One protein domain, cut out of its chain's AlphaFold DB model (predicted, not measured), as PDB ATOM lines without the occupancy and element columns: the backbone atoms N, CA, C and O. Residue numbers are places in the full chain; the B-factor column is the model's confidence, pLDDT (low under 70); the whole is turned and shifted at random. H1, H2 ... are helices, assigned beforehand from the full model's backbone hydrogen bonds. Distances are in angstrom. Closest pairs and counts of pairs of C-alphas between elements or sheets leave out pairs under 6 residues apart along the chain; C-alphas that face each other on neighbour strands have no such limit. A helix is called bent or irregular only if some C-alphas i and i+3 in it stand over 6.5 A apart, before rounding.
ATOM      1  N   PHE A  10      64.905 133.527 112.159       88.19
ATOM      2  CA  PHE A  10      65.436 132.476 113.035       88.19
ATOM      3  C   PHE A  10      66.684 132.928 113.799       88.19
ATOM      4  O   PHE A  10      66.761 132.720 115.007       88.19
ATOM      5  N   ALA A  11      67.626 133.609 113.139       86.31
ATOM      6  CA  ALA A  11      68.827 134.117 113.803       86.31
ATOM      7  C   ALA A  11      68.498 135.100 114.944       86.31
ATOM      8  O   ALA A  11      69.102 135.040 116.014       86.31
ATOM      9  N   ARG A  12      67.499 135.970 114.747       85.62
ATOM     10  CA  ARG A  12      67.032 136.909 115.779       85.62
ATOM     11  C   ARG A  12      66.344 136.207 116.945       85.62
ATOM     12  O   ARG A  12      66.607 136.561 118.090       85.62
ATOM     13  N   ALA A  13      65.507 135.209 116.664       85.81
ATOM     14  CA  ALA A  13      64.835 134.432 117.703       85.81
ATOM     15  C   ALA A  13      65.840 133.670 118.581       85.81
ATOM     16  O   ALA A  13      65.736 133.697 119.806       85.81
ATOM     17  N   VAL A  14      66.859 133.057 117.969       90.81
ATOM     18  CA  VAL A  14      67.930 132.361 118.700       90.81
ATOM     19  C   VAL A  14      68.744 133.340 119.546       90.81
ATOM     20  O   VAL A  14      68.980 133.072 120.721       90.81
ATOM     21  N   ALA A  15      69.116 134.501 118.997       86.00
ATOM     22  CA  ALA A  15      69.837 135.522 119.755       86.00
ATOM     23  C   ALA A  15      69.037 136.010 120.977       86.00
ATOM     24  O   ALA A  15      69.594 136.121 122.067       86.00
ATOM     25  N   ALA A  16      67.729 136.240 120.820       82.69
ATOM     26  CA  ALA A  16      66.855 136.637 121.923       82.69
ATOM     27  C   ALA A  16      66.785 135.557 123.018       82.69
ATOM     28  O   ALA A  16      66.930 135.872 124.198       82.69
ATOM     29  N   LEU A  17      66.653 134.282 122.633       88.44
ATOM     30  CA  LEU A  17      66.649 133.155 123.572       88.44
ATOM     31  C   LEU A  17      67.976 133.019 124.328       88.44
ATOM     32  O   LEU A  17      67.960 132.787 125.535       88.44
ATOM     33  N   CYS A  18      69.115 133.204 123.656       90.00
ATOM     34  CA  CYS A  18      70.430 133.173 124.301       90.00
ATOM     35  C   CYS A  18      70.614 134.314 125.309       90.00
ATOM     36  O   CYS A  18      71.162 134.104 126.392       90.00
ATOM     37  N   ILE A  19      70.150 135.523 124.980       87.69
ATOM     38  CA  ILE A  19      70.207 136.664 125.903       87.69
ATOM     39  C   ILE A  19      69.335 136.383 127.128       87.69
ATOM     40  O   ILE A  19      69.778 136.568 128.260       87.69
ATOM     41  N   GLN A  20      68.121 135.879 126.909       85.19
ATOM     42  CA  GLN A  20      67.189 135.584 127.989       85.19
ATOM     43  C   GLN A  20      67.683 134.447 128.891       85.19
ATOM     44  O   GLN A  20      67.593 134.566 130.112       85.19
ATOM     45  N   SER A  21      68.269 133.384 128.333       82.62
ATOM     46  CA  SER A  21      68.838 132.296 129.138       82.62
ATOM     47  C   SER A  21      70.033 132.765 129.970       82.62
ATOM     48  O   SER A  21      70.110 132.458 131.159       82.62
ATOM     49  N   THR A  22      70.920 133.572 129.384       87.75
ATOM     50  CA  THR A  22      72.075 134.144 130.093       87.75
ATOM     51  C   THR A  22      71.623 135.038 131.247       87.75
ATOM     52  O   THR A  22      72.181 134.960 132.341       87.75
ATOM     53  N   LEU A  23      70.573 135.839 131.037       82.81
ATOM     54  CA  LEU A  23      69.986 136.681 132.076       82.81
ATOM     55  C   LEU A  23      69.445 135.841 133.243       82.81
ATOM     56  O   LEU A  23      69.741 136.142 134.397       82.81
ATOM     57  N   VAL A  24      68.701 134.769 132.954       80.12
ATOM     58  CA  VAL A  24      68.144 133.879 133.987       80.12
ATOM     59  C   VAL A  24      69.254 133.222 134.808       80.12
ATOM     60  O   VAL A  24      69.174 133.198 136.036       80.12
ATOM     61  N   VAL A  25      70.318 132.740 134.157       88.62
ATOM     62  CA  VAL A  25      71.469 132.137 134.847       88.62
ATOM     63  C   VAL A  25      72.190 133.165 135.719       88.62
ATOM     64  O   VAL A  25      72.508 132.870 136.868       88.62
ATOM     65  N   ALA A  26      72.409 134.380 135.210       80.50
ATOM     66  CA  ALA A  26      73.055 135.448 135.968       80.50
ATOM     67  C   ALA A  26      72.240 135.839 137.211       80.50
ATOM     68  O   ALA A  26      72.793 135.925 138.306       80.50
ATOM     69  N   VAL A  27      70.922 136.008 137.070       80.81
ATOM     70  CA  VAL A  27      70.026 136.308 138.198       80.81
ATOM     71  C   VAL A  27      70.029 135.162 139.209       80.81
ATOM     72  O   VAL A  27      70.180 135.407 140.404       80.81
ATOM     73  N   GLY A  28      69.941 133.913 138.747       79.06
ATOM     74  CA  GLY A  28      70.022 132.738 139.613       79.06
ATOM     75  C   GLY A  28      71.329 132.686 140.408       79.06
ATOM     76  O   GLY A  28      71.302 132.484 141.620       79.06
ATOM     77  N   ALA A  29      72.466 132.948 139.761       80.19
ATOM     78  CA  ALA A  29      73.769 132.991 140.419       80.19
ATOM     79  C   ALA A  29      73.850 134.099 141.482       80.19
ATOM     80  O   ALA A  29      74.367 133.861 142.573       80.19
ATOM     81  N   VAL A  30      73.299 135.285 141.201       82.00
ATOM     82  CA  VAL A  30      73.229 136.386 142.174       82.00
ATOM     83  C   VAL A  30      72.379 135.993 143.380       82.00
ATOM     84  O   VAL A  30      72.807 136.225 144.507       82.00
ATOM     85  N   VAL A  31      71.223 135.358 143.166       81.62
ATOM     86  CA  VAL A  31      70.339 134.896 144.250       81.62
ATOM     87  C   VAL A  31      71.020 133.825 145.106       81.62
ATOM     88  O   VAL A  31      70.998 133.922 146.331       81.62
ATOM     89  N   VAL A  32      71.671 132.835 144.486       81.38
ATOM     90  CA  VAL A  32      72.415 131.783 145.203       81.38
ATOM     91  C   VAL A  32      73.570 132.380 146.005       81.38
ATOM     92  O   VAL A  32      73.754 132.026 147.169       81.38
ATOM     93  N   CYS A  33      74.317 133.316 145.418       81.75
ATOM     94  CA  CYS A  33      75.398 134.020 146.103       81.75
ATOM     95  C   CYS A  33      74.868 134.810 147.310       81.75
ATOM     96  O   CYS A  33      75.411 134.703 148.408       81.75
ATOM     97  N   TRP A  34      73.756 135.529 147.144       82.12
ATOM     98  CA  TRP A  34      73.099 136.258 148.229       82.12
ATOM     99  C   TRP A  34      72.630 135.344 149.361       82.12
ATOM    100  O   TRP A  34      72.847 135.660 150.529       82.12
ATOM    101  N   LEU A  35      72.032 134.196 149.034       79.81
ATOM    102  CA  LEU A  35      71.630 133.199 150.028       79.81
ATOM    103  C   LEU A  35      72.839 132.650 150.788       79.81
ATOM    104  O   LEU A  35      72.793 132.561 152.013       79.81
ATOM    105  N   ALA A  36      73.933 132.340 150.090       79.19
ATOM    106  CA  ALA A  36      75.161 131.865 150.718       79.19
ATOM    107  C   ALA A  36      75.754 132.910 151.679       79.19
ATOM    108  O   ALA A  36      76.122 132.570 152.803       79.19
ATOM    109  N   VAL A  37      75.784 134.187 151.276       83.06
ATOM    110  CA  VAL A  37      76.213 135.296 152.142       83.06
ATOM    111  C   VAL A  37      75.280 135.442 153.342       83.06
ATOM    112  O   VAL A  37      75.761 135.572 154.464       83.06
ATOM    113  N   GLY A  38      73.964 135.363 153.143       78.31
ATOM    114  CA  GLY A  38      72.983 135.423 154.228       78.31
ATOM    115  C   GLY A  38      73.186 134.315 155.262       78.31
ATOM    116  O   GLY A  38      73.195 134.587 156.461       78.31
ATOM    117  N   VAL A  39      73.431 133.082 154.808       78.62
ATOM    118  CA  VAL A  39      73.745 131.938 155.680       78.62
ATOM    119  C   VAL A  39      75.067 132.153 156.420       78.62
ATOM    120  O   VAL A  39      75.131 131.927 157.628       78.62
ATOM    121  N   ALA A  40      76.107 132.637 155.737       78.69
ATOM    122  CA  ALA A  40      77.402 132.916 156.354       78.69
ATOM    123  C   ALA A  40      77.299 134.012 157.429       78.69
ATOM    124  O   ALA A  40      77.772 133.827 158.551       78.69
ATOM    125  N   VAL A  41      76.618 135.121 157.131       77.75
ATOM    126  CA  VAL A  41      76.387 136.217 158.085       77.75
ATOM    127  C   VAL A  41      75.553 135.737 159.271       77.75
ATOM    128  O   VAL A  41      75.919 136.009 160.413       77.75
ATOM    129  N   ALA A  42      74.490 134.964 159.035       71.94
ATOM    130  CA  ALA A  42      73.705 134.373 160.114       71.94
ATOM    131  C   ALA A  42      74.583 133.486 161.011       71.94
ATOM    132  O   ALA A  42      74.552 133.632 162.228       71.94
ATOM    133  N   SER A  43      75.443 132.642 160.432       76.06
ATOM    134  CA  SER A  43      76.339 131.777 161.210       76.06
ATOM    135  C   SER A  43      77.363 132.542 162.063       76.06
ATOM    136  O   SER A  43      77.759 132.053 163.118       76.06
ATOM    137  N   LEU A  44      77.749 133.756 161.650       79.94
ATOM    138  CA  LEU A  44      78.679 134.627 162.378       79.94
ATOM    139  C   LEU A  44      78.007 135.413 163.510       79.94
ATOM    140  O   LEU A  44      78.636 135.667 164.534       79.94
ATOM    141  N   VAL A  45      76.744 135.808 163.336       71.81
ATOM    142  CA  VAL A  45      76.005 136.636 164.310       71.81
ATOM    143  C   VAL A  45      75.310 135.780 165.380       71.81
ATOM    144  O   VAL A  45      75.142 136.208 166.521       71.81
ATOM    145  N   VAL A  46      74.935 134.546 165.040       63.34
ATOM    146  CA  VAL A  46      74.170 133.637 165.908       63.34
ATOM    147  C   VAL A  46      74.908 133.068 167.142       63.34
ATOM    148  O   VAL A  46      74.192 132.741 168.092       63.34
ATOM    149  N   ASP A  54      65.734 126.627 164.320       63.16
ATOM    150  CA  ASP A  54      64.497 125.984 163.876       63.16
ATOM    151  C   ASP A  54      63.529 126.926 163.143       63.16
ATOM    152  O   ASP A  54      62.448 126.503 162.737       63.16
ATOM    153  N   ALA A  55      63.920 128.179 162.890       68.94
ATOM    154  CA  ALA A  55      63.110 129.148 162.151       68.94
ATOM    155  C   ALA A  55      63.705 129.529 160.773       68.94
ATOM    156  O   ALA A  55      63.909 130.717 160.506       68.94
ATOM    157  N   PRO A  56      63.944 128.572 159.846       69.44
ATOM    158  CA  PRO A  56      64.445 128.875 158.497       69.44
ATOM    159  C   PRO A  56      63.498 129.797 157.709       69.44
ATOM    160  O   PRO A  56      63.920 130.478 156.774       69.44
ATOM    161  N   TRP A  57      62.230 129.879 158.130       74.50
ATOM    162  CA  TRP A  57      61.233 130.774 157.558       74.50
ATOM    163  C   TRP A  57      61.597 132.265 157.706       74.50
ATOM    164  O   TRP A  57      61.242 133.063 156.839       74.50
ATOM    165  N   LEU A  58      62.358 132.657 158.741       73.62
ATOM    166  CA  LEU A  58      62.776 134.053 158.938       73.62
ATOM    167  C   LEU A  58      63.734 134.527 157.838       73.62
ATOM    168  O   LEU A  58      63.593 135.643 157.341       73.62
ATOM    169  N   VAL A  59      64.661 133.666 157.407       72.38
ATOM    170  CA  VAL A  59      65.594 133.972 156.309       72.38
ATOM    171  C   VAL A  59      64.835 134.123 154.993       72.38
ATOM    172  O   VAL A  59      65.099 135.053 154.233       72.38
ATOM    173  N   THR A  60      63.841 133.265 154.740       74.56
ATOM    174  CA  THR A  60      62.993 133.401 153.548       74.56
ATOM    175  C   THR A  60      62.147 134.670 153.575       74.56
ATOM    176  O   THR A  60      62.066 135.348 152.556       74.56
ATOM    177  N   VAL A  61      61.571 135.049 154.723       77.31
ATOM    178  CA  VAL A  61      60.787 136.291 154.841       77.31
ATOM    179  C   VAL A  61      61.676 137.513 154.620       77.31
ATOM    180  O   VAL A  61      61.321 138.383 153.828       77.31
ATOM    181  N   ALA A  62      62.859 137.554 155.240       76.31
ATOM    182  CA  ALA A  62      63.819 138.637 155.042       76.31
ATOM    183  C   ALA A  62      64.275 138.741 153.576       76.31
ATOM    184  O   ALA A  62      64.313 139.837 153.017       76.31
ATOM    185  N   GLY A  63      64.552 137.605 152.929       78.56
ATOM    186  CA  GLY A  63      64.911 137.550 151.513       78.56
ATOM    187  C   GLY A  63      63.799 138.063 150.596       78.56
ATOM    188  O   GLY A  63      64.064 138.876 149.714       78.56
ATOM    189  N   VAL A  64      62.549 137.649 150.834       81.00
ATOM    190  CA  VAL A  64      61.382 138.106 150.059       81.00
ATOM    191  C   VAL A  64      61.139 139.602 150.253       81.00
ATOM    192  O   VAL A  64      60.933 140.309 149.268       81.00
ATOM    193  N   MET A  65      61.210 140.111 151.489       79.38
ATOM    194  CA  MET A  65      61.051 141.547 151.743       79.38
ATOM    195  C   MET A  65      62.160 142.368 151.084       79.38
ATOM    196  O   MET A  65      61.876 143.415 150.505       79.38
ATOM    197  N   PHE A  66      63.405 141.887 151.118       81.06
ATOM    198  CA  PHE A  66      64.519 142.557 150.453       81.06
ATOM    199  C   PHE A  66      64.336 142.585 148.930       81.06
ATOM    200  O   PHE A  66      64.469 143.646 148.323       81.06
ATOM    201  N   LEU A  67      63.965 141.457 148.312       80.75
ATOM    202  CA  LEU A  67      63.694 141.394 146.871       80.75
ATOM    203  C   LEU A  67      62.528 142.305 146.466       80.75
ATOM    204  O   LEU A  67      62.633 143.008 145.465       80.75
ATOM    205  N   GLY A  68      61.448 142.326 147.253       80.19
ATOM    206  CA  GLY A  68      60.308 143.216 147.027       80.19
ATOM    207  C   GLY A  68      60.696 144.694 147.134       80.19
ATOM    208  O   GLY A  68      60.352 145.495 146.267       80.19
ATOM    209  N   GLY A  69      61.490 145.055 148.146       79.38
ATOM    210  CA  GLY A  69      62.036 146.407 148.292       79.38
ATOM    211  C   GLY A  69      62.922 146.815 147.112       79.38
ATOM    212  O   GLY A  69      62.813 147.924 146.596       79.38
ATOM    213  N   LEU A  70      63.757 145.901 146.622       78.12
ATOM    214  CA  LEU A  70      64.648 146.172 145.497       78.12
ATOM    215  C   LEU A  70      63.877 146.300 144.175       78.12
ATOM    216  O   LEU A  70      64.175 147.193 143.386       78.12
ATOM    217  N   ALA A  71      62.853 145.468 143.963       77.25
ATOM    218  CA  ALA A  71      61.956 145.569 142.814       77.25
ATOM    219  C   ALA A  71      61.234 146.925 142.780       77.25
ATOM    220  O   ALA A  71      61.286 147.617 141.766       77.25
ATOM    221  N   THR A  72      60.658 147.350 143.909       82.88
ATOM    222  CA  THR A  72      59.954 148.643 143.994       82.88
ATOM    223  C   THR A  72      60.868 149.849 143.772       82.88
ATOM    224  O   THR A  72      60.451 150.817 143.143       82.88
ATOM    225  N   GLU A  73      62.128 149.819 144.220       80.06
ATOM    226  CA  GLU A  73      63.061 150.918 143.930       80.06
ATOM    227  C   GLU A  73      63.528 150.952 142.472       80.06
ATOM    228  O   GLU A  73      63.752 152.029 141.913       80.06
ATOM    229  N   VAL A  74      63.656 149.789 141.828       78.56
ATOM    230  CA  VAL A  74      63.918 149.732 140.385       78.56
ATOM    231  C   VAL A  74      62.739 150.327 139.619       78.56
ATOM    232  O   VAL A  74      62.961 151.156 138.738       78.56
ATOM    233  N   GLU A  75      61.514 149.966 139.992       76.94
ATOM    234  CA  GLU A  75      60.281 150.467 139.383       76.94
ATOM    235  C   GLU A  75      60.166 151.989 139.531       76.94
ATOM    236  O   GLU A  75      60.110 152.697 138.528       76.94
ATOM    237  N   LYS A  76      60.340 152.525 140.748       78.06
ATOM    238  CA  LYS A  76      60.368 153.980 140.988       78.06
ATOM    239  C   LYS A  76      61.440 154.707 140.181       78.06
ATOM    240  O   LYS A  76      61.221 155.830 139.731       78.06
ATOM    241  N   ARG A  77      62.627 154.115 140.011       77.81
ATOM    242  CA  ARG A  77      63.687 154.711 139.178       77.81
ATOM    243  C   ARG A  77      63.318 154.723 137.703       77.81
ATOM    244  O   ARG A  77      63.720 155.650 136.999       77.81
ATOM    245  N   PHE A  78      62.621 153.695 137.233       76.06
ATOM    246  CA  PHE A  78      62.120 153.643 135.867       76.06
ATOM    247  C   PHE A  78      61.004 154.656 135.651       76.06
ATOM    248  O   PHE A  78      61.084 155.403 134.678       76.06
ATOM    249  N   ASP A  79      60.054 154.755 136.575       74.56
ATOM    250  CA  ASP A  79      58.961 155.723 136.501       74.56
ATOM    251  C   ASP A  79      59.478 157.151 136.560       74.56
ATOM    252  O   ASP A  79      59.151 157.942 135.685       74.56
ATOM    253  N   ARG A  80      60.401 157.467 137.476       75.25
ATOM    254  CA  ARG A  80      61.001 158.808 137.534       75.25
ATOM    255  C   ARG A  80      61.728 159.163 136.239       75.25
ATOM    256  O   ARG A  80      61.594 160.274 135.744       75.25
ATOM    257  N   ARG A  81      62.455 158.214 135.637       73.38
ATOM    258  CA  ARG A  81      63.077 158.434 134.322       73.38
ATOM    259  C   ARG A  81      62.042 158.583 133.217       73.38
ATOM    260  O   ARG A  81      62.268 159.353 132.296       73.38
ATOM    261  N   ARG A  82      60.942 157.838 133.261       71.75
ATOM    262  CA  ARG A  82      59.858 157.938 132.281       71.75
ATOM    263  C   ARG A  82      59.159 159.289 132.388       71.75
ATOM    264  O   ARG A  82      58.951 159.919 131.360       71.75
ATOM    265  N   GLU A  83      58.873 159.746 133.600       70.88
ATOM    266  CA  GLU A  83      58.322 161.069 133.884       70.88
ATOM    267  C   GLU A  83      59.277 162.175 133.442       70.88
ATOM    268  O   GLU A  83      58.857 163.042 132.692       70.88
ATOM    269  N   GLU A  84      60.567 162.114 133.787       70.50
ATOM    270  CA  GLU A  84      61.575 163.076 133.308       70.50
ATOM    271  C   GLU A  84      61.635 163.133 131.771       70.50
ATOM    272  O   GLU A  84      61.771 164.205 131.191       70.50
ATOM    273  N   LEU A  85      61.482 161.991 131.093       64.81
ATOM    274  CA  LEU A  85      61.457 161.920 129.627       64.81
ATOM    275  C   LEU A  85      60.144 162.423 129.007       64.81
ATOM    276  O   LEU A  85      60.122 162.728 127.816       64.81
ATOM    277  N   LEU A  86      59.054 162.475 129.773       66.25
ATOM    278  CA  LEU A  86      57.749 162.973 129.327       66.25
ATOM    279  C   LEU A  86      57.503 164.433 129.733       66.25
ATOM    280  O   LEU A  86      56.708 165.103 129.072       66.25
ATOM    281  N   ALA A  87      58.153 164.905 130.797       65.62
ATOM    282  CA  ALA A  87      57.935 166.206 131.421       65.62
ATOM    283  C   ALA A  87      58.703 167.354 130.759       65.62
ATOM    284  O   ALA A  87      58.370 168.504 131.031       65.62
ATOM    285  N   ASP A  88      59.670 167.065 129.884       58.53
ATOM    286  CA  ASP A  88      60.428 168.093 129.162       58.53
ATOM    287  C   ASP A  88      60.083 168.104 127.660       58.53
ATOM    288  O   ASP A  88      60.879 167.665 126.821       58.53
TER     289      ASP A  88
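What this domain is: This is residues 10 to 46 and 54 to 88 of the 163 residues of an uncharacterized protein of Halosimplex carlsbadense 2-9-1 (UniProt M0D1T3). Two long helices make an open V: H1 is one arm, H2 the other, and they come near each other only toward the last residues of H1 and the first residues of H2. From there the arms spread, and residues 10 to 30, in H1, and residues 68 to 88, of which 68 to 87 belong to H2, stand free. The printed part has 72 residues, with two named helices in the order H1, H2, and no named strand; its class is all helix. The whole is extended, with a radius of gyration of the C-alphas of 18.0 A, and flat, with spans of 50 by 39 by 18 A.

How they stand to each other: The longest helix is H1, residues 10 to 46, and it is close to but not clearly touching H2, residues 56 to 87. One pair of C-alphas is within 8 A: the closest, those of Gly 38 and Val 59, are 7.8 A apart. The two helices run opposite ways at a steep tilt of 49 degrees. Their centres are 17.3 A apart. In both H1 and H2 every O i to N i+4 pair is within hydrogen-bond range.

Where its parts are: H1 has 37 residues and runs 53.6 A from C-alpha 10 at (65.436, 132.476, 113.035) to C-alpha 46 at (74.170, 133.637, 165.908). H2 has 32 residues and measures 46.6 A from its first C-alpha to its last, C-alpha 87 at (57.935, 166.206, 131.421). Neither helix is bent.

The domain as a whole: The two C-alphas farthest apart are those of Asp 54 and Asp 88, at 54.7 A. The first and last printed C-alphas, of Phe 10 and Asp 88, are 39.4 A apart. Residues 47 to 53 are not printed, and C-alphas 46 and 54 are 12.5 A apart across this cut, which falls in the link from H1 to H2. The mean pLDDT of the printed part is 78.3, and the model's confidence is low, under 70, at residue 46, residues 54 to 56 and residues 85 to 88.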